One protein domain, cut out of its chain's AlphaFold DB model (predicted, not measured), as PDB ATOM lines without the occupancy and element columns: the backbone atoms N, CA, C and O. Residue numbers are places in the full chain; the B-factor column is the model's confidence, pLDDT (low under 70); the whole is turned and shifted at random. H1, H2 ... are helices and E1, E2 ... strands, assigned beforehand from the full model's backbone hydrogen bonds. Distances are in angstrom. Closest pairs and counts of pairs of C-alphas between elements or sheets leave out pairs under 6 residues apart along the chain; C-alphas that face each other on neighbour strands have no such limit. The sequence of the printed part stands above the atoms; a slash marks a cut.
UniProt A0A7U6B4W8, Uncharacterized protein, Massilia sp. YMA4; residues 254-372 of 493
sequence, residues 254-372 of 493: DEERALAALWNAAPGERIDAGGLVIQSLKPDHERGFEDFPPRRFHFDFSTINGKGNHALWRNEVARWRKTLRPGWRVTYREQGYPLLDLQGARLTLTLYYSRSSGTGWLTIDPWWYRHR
ATOM      1  N   ASP A 254     -12.667  16.559 -30.483       78.06
ATOM      2  CA  ASP A 254     -12.867  17.380 -31.671       78.06
ATOM      3  C   ASP A 254     -13.523  18.702 -31.260       78.06
ATOM      4  O   ASP A 254     -14.682  18.736 -30.843       78.06
ATOM      5  N   GLU A 255     -12.753  19.787 -31.331       79.12
ATOM      6  CA  GLU A 255     -13.148  21.093 -30.810       79.12
ATOM      7  C   GLU A 255     -14.389  21.662 -31.505       79.12
ATOM      8  O   GLU A 255     -15.292  22.138 -30.822       79.12
ATOM      9  N   GLU A 256     -14.492  21.555 -32.833       80.81
ATOM     10  CA  GLU A 256     -15.657  22.053 -33.577       80.81
ATOM     11  C   GLU A 256     -16.909  21.240 -33.250       80.81
ATOM     12  O   GLU A 256     -17.993  21.798 -33.066       80.81
ATOM     13  N   ARG A 257     -16.768  19.915 -33.136       82.69
ATOM     14  CA  ARG A 257     -17.892  19.043 -32.781       82.69
ATOM     15  C   ARG A 257     -18.336  19.252 -31.337       82.69
ATOM     16  O   ARG A 257     -19.538  19.316 -31.089       82.69
ATOM     17  N   ALA A 258     -17.398  19.364 -30.397       81.38
ATOM     18  CA  ALA A 258     -17.697  19.661 -28.999       81.38
ATOM     19  C   ALA A 258     -18.399  21.015 -28.872       81.38
ATOM     20  O   ALA A 258     -19.402  21.126 -28.169       81.38
ATOM     21  N   LEU A 259     -17.928  22.018 -29.620       81.62
ATOM     22  CA  LEU A 259     -18.548  23.331 -29.679       81.62
ATOM     23  C   LEU A 259     -19.987  23.265 -30.180       81.62
ATOM     24  O   LEU A 259     -20.892  23.764 -29.518       81.62
ATOM     25  N   ALA A 260     -20.200  22.635 -31.334       83.31
ATOM     26  CA  ALA A 260     -21.522  22.511 -31.928       83.31
ATOM     27  C   ALA A 260     -22.486  21.734 -31.018       83.31
ATOM     28  O   ALA A 260     -23.649  22.116 -30.904       83.31
ATOM     29  N   ALA A 261     -22.012  20.677 -30.352       84.88
ATOM     30  CA  ALA A 261     -22.824  19.874 -29.442       84.88
ATOM     31  C   ALA A 261     -23.234  20.654 -28.184       84.88
ATOM     32  O   ALA A 261     -24.392  20.600 -27.788       84.88
ATOM     33  N   LEU A 262     -22.305  21.390 -27.568       85.69
ATOM     34  CA  LEU A 262     -22.589  22.173 -26.364       85.69
ATOM     35  C   LEU A 262     -23.463  23.395 -26.679       85.69
ATOM     36  O   LEU A 262     -24.416  23.667 -25.956       85.69
ATOM     37  N   TRP A 263     -23.181  24.104 -27.774       85.75
ATOM     38  CA  TRP A 263     -23.906  25.321 -28.153       85.75
ATOM     39  C   TRP A 263     -25.367  25.066 -28.539       85.75
ATOM     40  O   TRP A 263     -26.219  25.918 -28.316       85.75
ATOM     41  N   ASN A 264     -25.667  23.895 -29.105       83.56
ATOM     42  CA  ASN A 264     -27.018  23.540 -29.552       83.56
ATOM     43  C   ASN A 264     -27.737  22.572 -28.601       83.56
ATOM     44  O   ASN A 264     -28.746  21.985 -28.983       83.56
ATOM     45  N   ALA A 265     -27.213  22.359 -27.392       80.94
ATOM     46  CA  ALA A 265     -27.807  21.422 -26.449       80.94
ATOM     47  C   ALA A 265     -29.159  21.918 -25.923       80.94
ATOM     48  O   ALA A 265     -29.287  23.081 -25.541       80.94
ATOM     49  N   ALA A 266     -30.138  21.014 -25.837       73.38
ATOM     50  CA  ALA A 266     -31.463  21.305 -25.298       73.38
ATOM     51  C   ALA A 266     -31.692  20.668 -23.909       73.38
ATOM     52  O   ALA A 266     -31.128  19.608 -23.602       73.38
ATOM     53  N   PRO A 267     -32.537  21.278 -23.049       67.88
ATOM     54  CA  PRO A 267     -32.925  20.713 -21.757       67.88
ATOM     55  C   PRO A 267     -33.361  19.249 -21.845       67.88
ATOM     56  O   PRO A 267     -34.219  18.880 -22.641       67.88
ATOM     57  N   GLY A 268     -32.791  18.408 -20.979       61.88
ATOM     58  CA  GLY A 268     -33.142  16.988 -20.883       61.88
ATOM     59  C   GLY A 268     -32.430  16.068 -21.879       61.88
ATOM     60  O   GLY A 268     -32.525  14.848 -21.727       61.88
ATOM     61  N   GLU A 269     -31.668  16.607 -22.832       65.56
ATOM     62  CA  GLU A 269     -30.860  15.804 -23.747       65.56
ATOM     63  C   GLU A 269     -29.506  15.430 -23.134       65.56
ATOM     64  O   GLU A 269     -28.881  16.202 -22.405       65.56
ATOM     65  N   ARG A 270     -29.038  14.215 -23.440       67.62
ATOM     66  CA  ARG A 270     -27.672  13.788 -23.127       67.62
ATOM     67  C   ARG A 270     -26.736  14.318 -24.209       67.62
ATOM     68  O   ARG A 270     -26.904  13.983 -25.377       67.62
ATOM     69  N   ILE A 271     -25.708  15.054 -23.801       69.75
ATOM     70  CA  ILE A 271     -24.742  15.649 -24.733       69.75
ATOM     71  C   ILE A 271     -23.536  14.719 -24.933       69.75
ATOM     72  O   ILE A 271     -22.896  14.307 -23.965       69.75
ATOM     73  N   ASP A 272     -23.201  14.427 -26.193       71.75
ATOM     74  CA  ASP A 272     -21.909  13.853 -26.599       71.75
ATOM     75  C   ASP A 272     -21.016  14.964 -27.164       71.75
ATOM     76  O   ASP A 272     -21.083  15.311 -28.345       71.75
ATOM     77  N   ALA A 273     -20.172  15.537 -26.307       69.75
ATOM     78  CA  ALA A 273     -19.252  16.610 -26.669       69.75
ATOM     79  C   ALA A 273     -17.960  16.065 -27.315       69.75
ATOM     80  O   ALA A 273     -16.848  16.359 -26.878       69.75
ATOM     81  N   GLY A 274     -18.119  15.242 -28.358       57.00
ATOM     82  CA  GLY A 274     -17.082  14.942 -29.350       57.00
ATOM     83  C   GLY A 274     -15.766  14.399 -28.794       57.00
ATOM     84  O   GLY A 274     -14.717  14.777 -29.300       57.00
ATOM     85  N   GLY A 275     -15.812  13.553 -27.760       61.00
ATOM     86  CA  GLY A 275     -14.626  13.011 -27.079       61.00
ATOM     87  C   GLY A 275     -14.540  13.379 -25.593       61.00
ATOM     88  O   GLY A 275     -13.840  12.708 -24.839       61.00
ATOM     89  N   LEU A 276     -15.306  14.370 -25.131       63.47
ATOM     90  CA  LEU A 276     -15.592  14.580 -23.711       63.47
ATOM     91  C   LEU A 276     -16.682  13.585 -23.282       63.47
ATOM     92  O   LEU A 276     -17.877  13.854 -23.392       63.47
ATOM     93  N   VAL A 277     -16.274  12.402 -22.825       59.84
ATOM     94  CA  VAL A 277     -17.199  11.355 -22.387       59.84
ATOM     95  C   VAL A 277     -17.638  11.662 -20.961       59.84
ATOM     96  O   VAL A 277     -17.019  11.239 -19.985       59.84
ATOM     97  N   ILE A 278     -18.727  12.417 -20.853       61.75
ATOM     98  CA  ILE A 278     -19.487  12.593 -19.618       61.75
ATOM     99  C   ILE A 278     -20.828  11.893 -19.824       61.75
ATOM    100  O   ILE A 278     -21.610  12.261 -20.699       61.75
ATOM    101  N   GLN A 279     -21.085  10.832 -19.053       55.66
ATOM    102  CA  GLN A 279     -22.212   9.926 -19.316       55.66
ATOM    103  C   GLN A 279     -23.592  10.598 -19.226       55.66
ATOM    104  O   GLN A 279     -24.546  10.092 -19.814       55.66
ATOM    105  N   SER A 280     -23.705  11.736 -18.541       64.56
ATOM    106  CA  SER A 280     -24.941  12.515 -18.464       64.56
ATOM    107  C   SER A 280     -24.659  14.003 -18.245       64.56
ATOM    108  O   SER A 280     -24.885  14.522 -17.153       64.56
ATOM    109  N   LEU A 281     -24.148  14.683 -19.272       69.50
ATOM    110  CA  LEU A 281     -24.215  16.145 -19.344       69.50
ATOM    111  C   LEU A 281     -25.654  16.546 -19.648       69.50
ATOM    112  O   LEU A 281     -26.215  16.077 -20.639       69.50
ATOM    113  N   LYS A 282     -26.217  17.409 -18.811       76.38
ATOM    114  CA  LYS A 282     -27.510  18.052 -19.020       76.38
ATOM    115  C   LYS A 282     -27.282  19.559 -19.038       76.38
ATOM    116  O   LYS A 282     -26.603  20.051 -18.137       76.38
ATOM    117  N   PRO A 283     -27.807  20.296 -20.022       78.31
ATOM    118  CA  PRO A 283     -27.718  21.743 -19.977       78.31
ATOM    119  C   PRO A 283     -28.515  22.263 -18.785       78.31
ATOM    120  O   PRO A 283     -29.606  21.774 -18.484       78.31
ATOM    121  N   ASP A 284     -27.918  23.221 -18.092       72.25
ATOM    122  CA  ASP A 284     -28.515  23.917 -16.967       72.25
ATOM    123  C   ASP A 284     -28.818  25.344 -17.423       72.25
ATOM    124  O   ASP A 284     -27.919  26.184 -17.538       72.25
ATOM    125  N   HIS A 285     -30.079  25.580 -17.783       63.34
ATOM    126  CA  HIS A 285     -30.568  26.929 -18.030       63.34
ATOM    127  C   HIS A 285     -31.059  27.472 -16.699       63.34
ATOM    128  O   HIS A 285     -32.032  26.967 -16.135       63.34
ATOM    129  N   GLU A 286     -30.407  28.518 -16.201       53.62
ATOM    130  CA  GLU A 286     -30.996  29.260 -15.096       53.62
ATOM    131  C   GLU A 286     -32.313  29.867 -15.591       53.62
ATOM    132  O   GLU A 286     -32.440  30.267 -16.751       53.62
ATOM    133  N   ARG A 287     -33.316  29.883 -14.714       47.47
ATOM    134  CA  ARG A 287     -34.678  30.296 -15.055       47.47
ATOM    135  C   ARG A 287     -34.673  31.679 -15.720       47.47
ATOM    136  O   ARG A 287     -34.214  32.651 -15.118       47.47
ATOM    137  N   GLY A 288     -35.201  31.769 -16.938       50.25
ATOM    138  CA  GLY A 288     -35.144  32.961 -17.790       50.25
ATOM    139  C   GLY A 288     -34.043  32.950 -18.870       50.25
ATOM    140  O   GLY A 288     -33.957  33.915 -19.627       50.25
ATOM    141  N   PHE A 289     -33.187  31.923 -18.958       55.41
ATOM    142  CA  PHE A 289     -32.180  31.749 -20.032       55.41
ATOM    143  C   PHE A 289     -32.507  30.658 -21.028       55.41
ATOM    144  O   PHE A 289     -31.613  30.159 -21.711       55.41
ATOM    145  N   GLU A 290     -33.768  30.273 -21.119       66.25
ATOM    146  CA  GLU A 290     -34.203  29.200 -22.001       66.25
ATOM    147  C   GLU A 290     -33.990  29.558 -23.483       66.25
ATOM    148  O   GLU A 290     -33.726  28.670 -24.289       66.25
ATOM    149  N   ASP A 291     -34.010  30.851 -23.830       67.56
ATOM    150  CA  ASP A 291     -33.787  31.324 -25.204       67.56
ATOM    151  C   ASP A 291     -32.302  31.370 -25.609       67.56
ATOM    152  O   ASP A 291     -31.982  31.434 -26.798       67.56
ATOM    153  N   PHE A 292     -31.378  31.320 -24.646       70.88
ATOM    154  CA  PHE A 292     -29.938  31.363 -24.900       70.88
ATOM    155  C   PHE A 292     -29.338  29.955 -24.998       70.88
ATOM    156  O   PHE A 292     -29.751  29.066 -24.257       70.88
ATOM    157  N   PRO A 293     -28.285  29.746 -25.813       79.06
ATOM    158  CA  PRO A 293     -27.437  28.561 -25.720       79.06
ATOM    159  C   PRO A 293     -26.984  28.306 -24.274       79.06
ATOM    160  O   PRO A 293     -26.553  29.252 -23.607       79.06
ATOM    161  N   PRO A 294     -27.017  27.069 -23.765       77.88
ATOM    162  CA  PRO A 294     -26.582  26.793 -22.402       77.88
ATOM    163  C   PRO A 294     -25.092  27.107 -22.226       77.88
ATOM    164  O   PRO A 294     -24.238  26.675 -23.000       77.88
ATOM    165  N   ARG A 295     -24.761  27.865 -21.175       80.12
ATOM    166  CA  ARG A 295     -23.367  28.129 -20.769       80.12
ATOM    167  C   ARG A 295     -22.869  27.113 -19.744       80.12
ATOM    168  O   ARG A 295     -21.667  26.843 -19.682       80.12
ATOM    169  N   ARG A 296     -23.781  26.597 -18.916       80.06
ATOM    170  CA  ARG A 296     -23.511  25.672 -17.812       80.06
ATOM    171  C   ARG A 296     -24.158  24.327 -18.111       80.06
ATOM    172  O   ARG A 296     -25.262  24.258 -18.644       80.06
ATOM    173  N   PHE A 297     -23.459  23.260 -17.760       80.31
ATOM    174  CA  PHE A 297     -23.918  21.896 -17.958       80.31
ATOM    175  C   PHE A 297     -23.710  21.116 -16.674       80.31
ATOM    176  O   PHE A 297     -22.578  20.924 -16.226       80.31
ATOM    177  N   HIS A 298     -24.808  20.659 -16.092       75.88
ATOM    178  CA  HIS A 298     -24.779  19.800 -14.930       75.88
ATOM    179  C   HIS A 298     -24.420  18.373 -15.336       75.88
ATOM    180  O   HIS A 298     -24.881  17.856 -16.357       75.88
ATOM    181  N   PHE A 299     -23.643  17.703 -14.501       68.94
ATOM    182  CA  PHE A 299     -23.415  16.274 -14.612       68.94
ATOM    183  C   PHE A 299     -23.351  15.619 -13.232       68.94
ATOM    184  O   PHE A 299     -23.015  16.237 -12.217       68.94
ATOM    185  N   ASP A 300     -23.603  14.315 -13.238       62.91
ATOM    186  CA  ASP A 300     -23.441  13.425 -12.098       62.91
ATOM    187  C   ASP A 300     -22.257  12.492 -12.386       62.91
ATOM    188  O   ASP A 300     -22.288  11.740 -13.363       62.91
ATOM    189  N   PHE A 301     -21.219  12.518 -11.549       62.84
ATOM    190  CA  PHE A 301     -20.057  11.632 -11.666       62.84
ATOM    191  C   PHE A 301     -19.994  10.612 -10.546       62.84
ATOM    192  O   PHE A 301     -20.289  10.913  -9.384       62.84
ATOM    193  N   SER A 302     -19.485   9.426 -10.874       47.75
ATOM    194  CA  SER A 302     -18.715   8.698  -9.886       47.75
ATOM    195  C   SER A 302     -17.382   9.417  -9.756       47.75
ATOM    196  O   SER A 302     -16.674   9.689 -10.727       47.75
ATOM    197  N   THR A 303     -16.989   9.741  -8.528       51.44
ATOM    198  CA  THR A 303     -15.553   9.705  -8.257       51.44
ATOM    199  C   THR A 303     -15.086   8.342  -8.770       51.44
ATOM    200  O   THR A 303     -15.635   7.344  -8.295       51.44
ATOM    201  N   ILE A 304     -14.156   8.306  -9.727       45.16
ATOM    202  CA  ILE A 304     -13.464   7.100 -10.208       45.16
ATOM    203  C   ILE A 304     -13.508   6.022  -9.124       45.16
ATOM    204  O   ILE A 304     -12.992   6.273  -8.027       45.16
ATOM    205  N   ASN A 305     -14.197   4.908  -9.412       38.56
ATOM    206  CA  ASN A 305     -14.523   3.829  -8.473       38.56
ATOM    207  C   ASN A 305     -13.514   3.728  -7.324       38.56
ATOM    208  O   ASN A 305     -12.376   3.291  -7.515       38.56
ATOM    209  N   GLY A 306     -13.933   4.206  -6.148       39.00
ATOM    210  CA  GLY A 306     -13.160   4.187  -4.915       39.00
ATOM    211  C   GLY A 306     -11.722   4.672  -5.072       39.00
ATOM    212  O   GLY A 306     -10.810   3.857  -4.981       39.00
ATOM    213  N   LYS A 307     -11.492   5.978  -5.266       43.50
ATOM    214  CA  LYS A 307     -10.223   6.640  -4.903       43.50
ATOM    215  C   LYS A 307     -10.330   8.164  -5.012       43.50
ATOM    216  O   LYS A 307     -10.055   8.753  -6.054       43.50
ATOM    217  N   GLY A 308     -10.520   8.825  -3.870       46.84
ATOM    218  CA  GLY A 308     -10.031  10.192  -3.633       46.84
ATOM    219  C   GLY A 308      -8.490  10.271  -3.633       46.84
ATOM    220  O   GLY A 308      -7.893  10.902  -2.769       46.84
ATOM    221  N   ASN A 309      -7.816   9.557  -4.544       51.59
ATOM    222  CA  ASN A 309      -6.364   9.504  -4.645       51.59
ATOM    223  C   ASN A 309      -5.903  10.519  -5.689       51.59
ATOM    224  O   ASN A 309      -5.985  10.278  -6.895       51.59
ATOM    225  N   HIS A 310      -5.375  11.638  -5.206       57.88
ATOM    226  CA  HIS A 310      -4.791  12.692  -6.027       57.88
ATOM    227  C   HIS A 310      -3.790  12.174  -7.065       57.88
ATOM    228  O   HIS A 310      -3.732  12.710  -8.167       57.88
ATOM    229  N   ALA A 311      -3.036  11.113  -6.758       61.38
ATOM    230  CA  ALA A 311      -2.077  10.534  -7.692       61.38
ATOM    231  C   ALA A 311      -2.758   9.929  -8.929       61.38
ATOM    232  O   ALA A 311      -2.234  10.063 -10.029       61.38
ATOM    233  N   LEU A 312      -3.939   9.320  -8.781       58.78
ATOM    234  CA  LEU A 312      -4.680   8.776  -9.921       58.78
ATOM    235  C   LEU A 312      -5.278   9.877 -10.788       58.78
ATOM    236  O   LEU A 312      -5.155   9.807 -12.003       58.78
ATOM    237  N   TRP A 313      -5.823  10.932 -10.179       66.69
ATOM    238  CA  TRP A 313      -6.247  12.123 -10.918       66.69
ATOM    239  C   TRP A 313      -5.088  12.770 -11.675       66.69
ATOM    240  O   TRP A 313      -5.227  13.108 -12.846       66.69
ATOM    241  N   ARG A 314      -3.915  12.891 -11.044       70.88
ATOM    242  CA  ARG A 314      -2.706  13.370 -11.726       70.88
ATOM    243  C   ARG A 314      -2.309  12.454 -12.885       70.88
ATOM    244  O   ARG A 314      -1.943  12.971 -13.937       70.88
ATOM    245  N   ASN A 315      -2.399  11.133 -12.719       73.19
ATOM    246  CA  ASN A 315      -2.103  10.167 -13.780       73.19
ATOM    247  C   ASN A 315      -3.101  10.267 -14.939       73.19
ATOM    248  O   ASN A 315      -2.682  10.259 -16.093       73.19
ATOM    249  N   GLU A 316      -4.390  10.424 -14.647       72.12
ATOM    250  CA  GLU A 316      -5.427  10.615 -15.661       72.12
ATOM    251  C   GLU A 316      -5.264  11.937 -16.404       72.12
ATOM    252  O   GLU A 316      -5.230  11.954 -17.628       72.12
ATOM    253  N   VAL A 317      -5.013  13.036 -15.693       76.00
ATOM    254  CA  VAL A 317      -4.692  14.328 -16.316       76.00
ATOM    255  C   VAL A 317      -3.425  14.226 -17.171       76.00
ATOM    256  O   VAL A 317      -3.368  14.781 -18.269       76.00
ATOM    257  N   ALA A 318      -2.401  13.510 -16.704       78.12
ATOM    258  CA  ALA A 318      -1.184  13.271 -17.476       78.12
ATOM    259  C   ALA A 318      -1.445  12.414 -18.725       78.12
ATOM    260  O   ALA A 318      -0.811  12.649 -19.753       78.12
ATOM    261  N   ARG A 319      -2.375  11.453 -18.657       79.50
ATOM    262  CA  ARG A 319      -2.851  10.686 -19.813       79.50
ATOM    263  C   ARG A 319      -3.591  11.595 -20.792       79.50
ATOM    264  O   ARG A 319      -3.220  11.618 -21.959       79.50
ATOM    265  N   TRP A 320      -4.537  12.406 -20.322       77.25
ATOM    266  CA  TRP A 320      -5.306  13.337 -21.156       77.25
ATOM    267  C   TRP A 320      -4.420  14.336 -21.894       77.25
ATOM    268  O   TRP A 320      -4.575  14.532 -23.094       77.25
ATOM    269  N   ARG A 321      -3.410  14.897 -21.219       78.62
ATOM    270  CA  ARG A 321      -2.410  15.772 -21.856       78.62
ATOM    271  C   ARG A 321      -1.672  15.117 -23.026       78.62
ATOM    272  O   ARG A 321      -1.156  15.835 -23.871       78.62
ATOM    273  N   LYS A 322      -1.577  13.783 -23.053       77.62
ATOM    274  CA  LYS A 322      -0.932  13.024 -24.135       77.62
ATOM    275  C   LYS A 322      -1.909  12.600 -25.232       77.62
ATOM    276  O   LYS A 322      -1.462  12.366 -26.347       77.62
ATOM    277  N   THR A 323      -3.194  12.436 -24.914       74.25
ATOM    278  CA  THR A 323      -4.208  11.934 -25.857       74.25
ATOM    279  C   THR A 323      -4.966  13.035 -26.585       74.25
ATOM    280  O   THR A 323      -5.514  12.768 -27.646       74.25
ATOM    281  N   LEU A 324      -5.027  14.246 -26.029       72.81
ATOM    282  CA  LEU A 324      -5.680  15.379 -26.682       72.81
ATOM    283  C   LEU A 324      -4.886  15.845 -27.910       72.81
ATOM    284  O   LEU A 324      -3.653  15.888 -27.882       72.81
ATOM    285  N   ARG A 325      -5.602  16.241 -28.970       69.88
ATOM    286  CA  ARG A 325      -5.025  16.887 -30.156       69.88
ATOM    287  C   ARG A 325      -4.092  18.055 -29.798       69.88
ATOM    288  O   ARG A 325      -4.370  18.796 -28.846       69.88
ATOM    289  N   PRO A 326      -3.031  18.285 -30.598       67.31
ATOM    290  CA  PRO A 326      -2.212  19.488 -30.489       67.31
ATOM    291  C   PRO A 326      -3.091  20.749 -30.501       67.31
ATOM    292  O   PRO A 326      -3.872  20.938 -31.428       67.31
ATOM    293  N   GLY A 327      -2.974  21.588 -29.467       69.62
ATOM    294  CA  GLY A 327      -3.765  22.820 -29.310       69.62
ATOM    295  C   GLY A 327      -4.614  22.864 -28.039       69.62
ATOM    296  O   GLY A 327      -4.870  23.951 -27.531       69.62
ATOM    297  N   TRP A 328      -4.960  21.708 -27.465       79.62
ATOM    298  CA  TRP A 328      -5.622  21.651 -26.163       79.62
ATOM    299  C   TRP A 328      -4.618  21.682 -25.008       79.62
ATOM    300  O   TRP A 328      -3.662  20.906 -24.953       79.62
ATOM    301  N   ARG A 329      -4.873  22.542 -24.024       83.69
ATOM    302  CA  ARG A 329      -4.144  22.617 -22.758       83.69
ATOM    303  C   ARG A 329      -5.046  22.190 -21.606       83.69
ATOM    304  O   ARG A 329      -6.155  22.684 -21.458       83.69
ATOM    305  N   VAL A 330      -4.517  21.323 -20.739       84.31
ATOM    306  CA  VAL A 330      -5.208  20.850 -19.529       84.31
ATOM    307  C   VAL A 330      -4.522  21.379 -18.275       84.31
ATOM    308  O   VAL A 330      -3.363  21.036 -17.992       84.31
ATOM    309  N   THR A 331      -5.254  22.154 -17.485       83.19
ATOM    310  CA  THR A 331      -4.824  22.649 -16.173       83.19
ATOM    311  C   THR A 331      -5.643  21.963 -15.085       83.19
ATOM    312  O   THR A 331      -6.862  21.933 -15.154       83.19
ATOM    313  N   TYR A 332      -4.976  21.402 -14.076       79.94
ATOM    314  CA  TYR A 332      -5.612  20.703 -12.956       79.94
ATOM    315  C   TYR A 332      -5.202  21.360 -11.641       79.94
ATOM    316  O   TYR A 332      -4.011  21.614 -11.433       79.94
ATOM    317  N   ARG A 333      -6.173  21.624 -10.760       73.38
ATOM    318  CA  ARG A 333      -5.951  22.246  -9.449       73.38
ATOM    319  C   ARG A 333      -6.412  21.295  -8.350       73.38
ATOM    320  O   ARG A 333      -7.596  21.111  -8.109       73.38
ATOM    321  N   GLU A 334      -5.451  20.707  -7.646       63.12
ATOM    322  CA  GLU A 334      -5.692  19.616  -6.691       63.12
ATOM    323  C   GLU A 334      -6.569  20.004  -5.484       63.12
ATOM    324  O   GLU A 334      -7.308  19.172  -4.956       63.12
ATOM    325  N   GLN A 335      -6.500  21.268  -5.061       57.00
ATOM    326  CA  GLN A 335      -7.274  21.842  -3.949       57.00
ATOM    327  C   GLN A 335      -8.001  23.135  -4.359       57.00
ATOM    328  O   GLN A 335      -8.436  23.898  -3.502       57.00
ATOM    329  N   GLY A 336      -8.062  23.422  -5.662       53.91
ATOM    330  CA  GLY A 336      -8.562  24.691  -6.181       53.91
ATOM    331  C   GLY A 336      -9.984  24.599  -6.716       53.91
ATOM    332  O   GLY A 336     -10.467  23.530  -7.084       53.91
ATOM    333  N   TYR A 337     -10.614  25.765  -6.797       53.84
ATOM    334  CA  TYR A 337     -11.812  26.011  -7.585       53.84
ATOM    335  C   TYR A 337     -11.394  26.914  -8.758       53.84
ATOM    336  O   TYR A 337     -10.803  27.971  -8.503       53.84
ATOM    337  N   PRO A 338     -11.604  26.525 -10.028       66.25
ATOM    338  CA  PRO A 338     -12.131  25.242 -10.528       66.25
ATOM    339  C   PRO A 338     -11.175  24.041 -10.386       66.25
ATOM    340  O   PRO A 338      -9.973  24.224 -10.184       66.25
ATOM    341  N   LEU A 339     -11.707  22.817 -10.539       73.69
ATOM    342  CA  LEU A 339     -10.948  21.555 -10.459       73.69
ATOM    343  C   LEU A 339     -10.082  21.323 -11.709       73.69
ATOM    344  O   LEU A 339      -8.921  20.915 -11.601       73.69
ATOM    345  N   LEU A 340     -10.654  21.555 -12.892       78.44
ATOM    346  CA  LEU A 340     -10.032  21.300 -14.192       78.44
ATOM    347  C   LEU A 340     -10.386  22.434 -15.159       78.44
ATOM    348  O   LEU A 340     -11.551  22.797 -15.258       78.44
ATOM    349  N   ASP A 341      -9.403  22.938 -15.898       86.06
ATOM    350  CA  ASP A 341      -9.607  23.841 -17.034       86.06
ATOM    351  C   ASP A 341      -9.065  23.173 -18.309       86.06
ATOM    352  O   ASP A 341      -7.916  22.712 -18.338       86.06
ATOM    353  N   LEU A 342      -9.884  23.136 -19.360       84.56
ATOM    354  CA  LEU A 342      -9.547  22.662 -20.702       84.56
ATOM    355  C   LEU A 342      -9.576  23.861 -21.652       84.56
ATOM    356  O   LEU A 342     -10.619  24.479 -21.827       84.56
ATOM    357  N   GLN A 343      -8.438  24.198 -22.248       86.88
ATOM    358  CA  GLN A 343      -8.287  25.357 -23.130       86.88
ATOM    359  C   GLN A 343      -7.907  24.893 -24.533       86.88
ATOM    360  O   GLN A 343      -6.794  24.409 -24.722       86.88
ATOM    361  N   GLY A 344      -8.822  25.026 -25.486       84.25
ATOM    362  CA  GLY A 344      -8.566  24.916 -26.921       84.25
ATOM    363  C   GLY A 344      -8.342  26.286 -27.568       84.25
ATOM    364  O   GLY A 344      -8.208  27.303 -26.882       84.25
ATOM    365  N   ALA A 345      -8.296  26.331 -28.900       81.25
ATOM    366  CA  ALA A 345      -8.128  27.582 -29.648       81.25
ATOM    367  C   ALA A 345      -9.427  28.405 -29.731       81.25
ATOM    368  O   ALA A 345      -9.400  29.631 -29.841       81.25
ATOM    369  N   ARG A 346     -10.567  27.719 -29.711       76.81
ATOM    370  CA  ARG A 346     -11.924  28.223 -29.931       76.81
ATOM    371  C   ARG A 346     -12.916  27.713 -28.885       76.81
ATOM    372  O   ARG A 346     -14.107  27.915 -29.072       76.81
ATOM    373  N   LEU A 347     -12.469  27.058 -27.822       81.38
ATOM    374  CA  LEU A 347     -13.320  26.599 -26.736       81.38
ATOM    375  C   LEU A 347     -12.506  26.511 -25.446       81.38
ATOM    376  O   LEU A 347     -11.507  25.801 -25.378       81.38
ATOM    377  N   THR A 348     -12.970  27.192 -24.404       86.75
ATOM    378  CA  THR A 348     -12.452  27.001 -23.047       86.75
ATOM    379  C   THR A 348     -13.567  26.456 -22.171       86.75
ATOM    380  O   THR A 348     -14.651  27.037 -22.104       86.75
ATOM    381  N   LEU A 349     -13.295  25.331 -21.514       84.12
ATOM    382  CA  LEU A 349     -14.207  24.656 -20.605       84.12
ATOM    383  C   LEU A 349     -13.606  24.618 -19.208       84.12
ATOM    384  O   LEU A 349     -12.454  24.221 -19.022       84.12
ATOM    385  N   THR A 350     -14.424  24.951 -18.224       85.12
ATOM    386  CA  THR A 350     -14.061  24.909 -16.814       85.12
ATOM    387  C   THR A 350     -14.946  23.905 -16.093       85.12
ATOM    388  O   THR A 350     -16.165  23.919 -16.229       85.12
ATOM    389  N   LEU A 351     -14.324  23.011 -15.333       78.56
ATOM    390  CA  LEU A 351     -14.984  21.970 -14.562       78.56
ATOM    391  C   LEU A 351     -14.986  22.335 -13.078       78.56
ATOM    392  O   LEU A 351     -13.937  22.405 -12.423       78.56
ATOM    393  N   TYR A 352     -16.182  22.459 -12.530       76.38
ATOM    394  CA  TYR A 352     -16.440  22.521 -11.102       76.38
ATOM    395  C   TYR A 352     -16.945  21.166 -10.635       76.38
ATOM    396  O   TYR A 352     -17.753  20.530 -11.305       76.38
ATOM    397  N   TYR A 353     -16.454  20.692  -9.496       70.12
ATOM    398  CA  TYR A 353     -16.794  19.361  -9.020       70.12
ATOM    399  C   TYR A 353     -16.869  19.320  -7.504       70.12
ATOM    400  O   TYR A 353     -15.905  19.655  -6.813       70.12
ATOM    401  N   SER A 354     -18.012  18.859  -7.007       64.00
ATOM    402  CA  SER A 354     -18.226  18.528  -5.611       64.00
ATOM    403  C   SER A 354     -17.965  17.037  -5.406       64.00
ATOM    404  O   SER A 354     -18.700  16.170  -5.883       64.00
ATOM    405  N   ARG A 355     -16.886  16.740  -4.677       59.03
ATOM    406  CA  ARG A 355     -16.463  15.364  -4.370       59.03
ATOM    407  C   ARG A 355     -17.464  14.639  -3.475       59.03
ATOM    408  O   ARG A 355     -17.676  13.446  -3.659       59.03
ATOM    409  N   SER A 356     -18.096  15.375  -2.562       52.25
ATOM    410  CA  SER A 356     -19.013  14.847  -1.549       52.25
ATOM    411  C   SER A 356     -20.379  14.465  -2.115       52.25
ATOM    412  O   SER A 356     -20.959  13.461  -1.707       52.25
ATOM    413  N   SER A 357     -20.887  15.245  -3.071       54.03
ATOM    414  CA  SER A 357     -22.172  14.986  -3.728       54.03
ATOM    415  C   SER A 357     -22.027  14.192  -5.022       54.03
ATOM    416  O   SER A 357     -23.035  13.760  -5.573       54.03
ATOM    417  N   GLY A 358     -20.802  14.014  -5.537       57.47
ATOM    418  CA  GLY A 358     -20.567  13.397  -6.842       57.47
ATOM    419  C   GLY A 358     -21.266  14.152  -7.974       57.47
ATOM    420  O   GLY A 358     -21.665  13.540  -8.960       57.47
ATOM    421  N   THR A 359     -21.471  15.457  -7.809       66.81
ATOM    422  CA  THR A 359     -22.086  16.336  -8.807       66.81
ATOM    423  C   THR A 359     -21.093  17.408  -9.213       66.81
ATOM    424  O   THR A 359     -20.180  17.767  -8.463       66.81
ATOM    425  N   GLY A 360     -21.232  17.923 -10.420       71.88
ATOM    426  CA  GLY A 360     -20.393  19.015 -10.869       71.88
ATOM    427  C   GLY A 360     -20.923  19.650 -12.134       71.88
ATOM    428  O   GLY A 360     -21.945  19.243 -12.689       71.88
ATOM    429  N   TRP A 361     -20.303  20.768 -12.468       77.31
ATOM    430  CA  TRP A 361     -20.784  21.684 -13.478       77.31
ATOM    431  C   TRP A 361     -19.638  21.906 -14.457       77.31
ATOM    432  O   TRP A 361     -18.508  22.186 -14.056       77.31
ATOM    433  N   LEU A 362     -19.916  21.761 -15.742       80.31
ATOM    434  CA  LEU A 362     -19.017  22.172 -16.804       80.31
ATOM    435  C   LEU A 362     -19.511  23.520 -17.305       80.31
ATOM    436  O   LEU A 362     -20.694  23.671 -17.598       80.31
ATOM    437  N   THR A 363     -18.629  24.500 -17.414       84.19
ATOM    438  CA  THR A 363     -18.993  25.828 -17.895       84.19
ATOM    439  C   THR A 363     -18.136  26.214 -19.076       84.19
ATOM    440  O   THR A 363     -16.914  26.066 -19.032       84.19
ATOM    441  N   ILE A 364     -18.769  26.767 -20.101       84.19
ATOM    442  CA  ILE A 364     -18.061  27.474 -21.161       84.19
ATOM    443  C   ILE A 364     -17.530  28.793 -20.581       84.19
ATOM    444  O   ILE A 364     -18.234  29.486 -19.833       84.19
ATOM    445  N   ASP A 365     -16.285  29.130 -20.919       79.88
ATOM    446  CA  ASP A 365     -15.651  30.381 -20.510       79.88
ATOM    447  C   ASP A 365     -16.535  31.602 -20.844       79.88
ATOM    448  O   ASP A 365     -17.021  31.718 -21.975       79.88
ATOM    449  N   PRO A 366     -16.767  32.514 -19.879       69.94
ATOM    450  CA  PRO A 366     -17.655  33.656 -20.074       69.94
ATOM    451  C   PRO A 366     -17.241  34.578 -21.218       69.94
ATOM    452  O   PRO A 366     -18.111  35.054 -21.946       69.94
ATOM    453  N   TRP A 367     -15.944  34.854 -21.383       67.75
ATOM    454  CA  TRP A 367     -15.482  35.760 -22.434       67.75
ATOM    455  C   TRP A 367     -15.732  35.145 -23.808       67.75
ATOM    456  O   TRP A 367     -16.305  35.792 -24.689       67.75
ATOM    457  N   TRP A 368     -15.385  33.867 -23.958       74.94
ATOM    458  CA  TRP A 368     -15.624  33.133 -25.188       74.94
ATOM    459  C   TRP A 368     -17.119  33.046 -25.529       74.94
ATOM    460  O   TRP A 368     -17.523  33.363 -26.650       74.94
ATOM    461  N   TYR A 369     -17.948  32.670 -24.550       76.19
ATOM    462  CA  TYR A 369     -19.394  32.525 -24.714       76.19
ATOM    463  C   TYR A 369     -20.039  33.834 -25.193       76.19
ATOM    464  O   TYR A 369     -20.790  33.842 -26.169       76.19
ATOM    465  N   ARG A 370     -19.666  34.964 -24.574       70.06
ATOM    466  CA  ARG A 370     -20.131  36.306 -24.966       70.06
ATOM    467  C   ARG A 370     -19.704  36.670 -26.380       70.06
ATOM    468  O   ARG A 370     -20.532  37.100 -27.177       70.06
ATOM    469  N   HIS A 371     -18.427  36.476 -26.712       70.94
ATOM    470  CA  HIS A 371     -17.921  36.778 -28.048       70.94
ATOM    471  C   HIS A 371     -18.669  35.984 -29.126       70.94
ATOM    472  O   HIS A 371     -18.944  36.508 -30.203       70.94
ATOM    473  N   ARG A 372     -19.035  34.729 -28.841       75.50
ATOM    474  CA  ARG A 372     -19.798  33.905 -29.779       75.50
ATOM    475  C   ARG A 372     -21.252  34.354 -29.921       75.50
ATOM    476  O   ARG A 372     -21.722  34.420 -31.053       75.50
TER     477      ARG A 372
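This is residues 254 to 372 of the 493 residues of an uncharacterized protein of Massilia sp. YMA4 (UniProt A0A7U6B4W8). Picture one strongly twisted wall of six antiparallel strands, with the long helix H2 laid along its edge strand E3 and the short helix H1 standing beside the strands toward the other edge. A third, short helix, H3, only grazes the sheet at the far end of the printed part, and a long loop, residues 264 to 280, leads from H1 to edge strand E1. The printed part has 119 residues with three named helices and six named strands, in the order H1 E1 E2 H2 E3 E4 E5 E6 H3; the sheet's order is E1 E2 E6 E5 E4 E3, and the class is mixed. The whole is compact, with a radius of gyration of the C-alphas of 14.2 A and spans of 42 by 33 by 23 A.

Start in the sheet at C-alpha 348, (-12.452, 27.001, -23.047), where E5, residues 348 to 354, begins; it runs 20.2 A. Next come E6, residues 359 to 364, 17.1 A long, and E2, residues 296 to 300, 13.5 A long. The shorter strands are E1, residues 281 to 284, E3, residues 329 to 332, and E4, residues 340 to 343. H2, residues 310 to 323, runs 19.9 A from C-alpha 310 at (-4.791, 12.692, -6.027). H1, residues 255 to 263, is 11.9 A long, and H3, residues 366 to 372, ends at C-alpha 372, (-19.798, 33.905, -29.779).

Look first at E3, E4, E5 and E6, a meander, each strand the antiparallel neighbour of the one before. In the hairpin of E5 and E6, N 352 and O 361 are 2.8 A apart, within hydrogen-bond range. In the hairpin of E4 and E5, N 342 and O 349 are 2.8 A apart; in that of E3 and E4, N 331 and O 341 are 2.9 A apart. On the other side of E6, find E2, with N 297 and O 362 at 2.8 A, and then E1, its hairpin partner, with N 282 and O 298 at 2.8 A. H2 is on the sheet, over E3 and along the strands, at 3 degrees to E3 on the local plane; the closest C-alphas of the two, Arg 321 and Val 330, are 6.2 A apart. H1 is on the sheet at a height of 8.7 A, over none of the strands. H3 only grazes the sheet with residues 366 to 370. The three helices are apart from one another. Every O i to N i+4 pair is within hydrogen-bond range in H1 and H3, and 9 of 10 are in H2.

The two C-alphas farthest apart, those of Asp 291 and Ala 311, are 41.8 A apart. The printed part has no cut; the links H1 to E1 and E1 to E2 are long. The mean pLDDT of the printed part is 70.4, and 52 residues are under 70, among them residues 273 to 281 and 299 to 313.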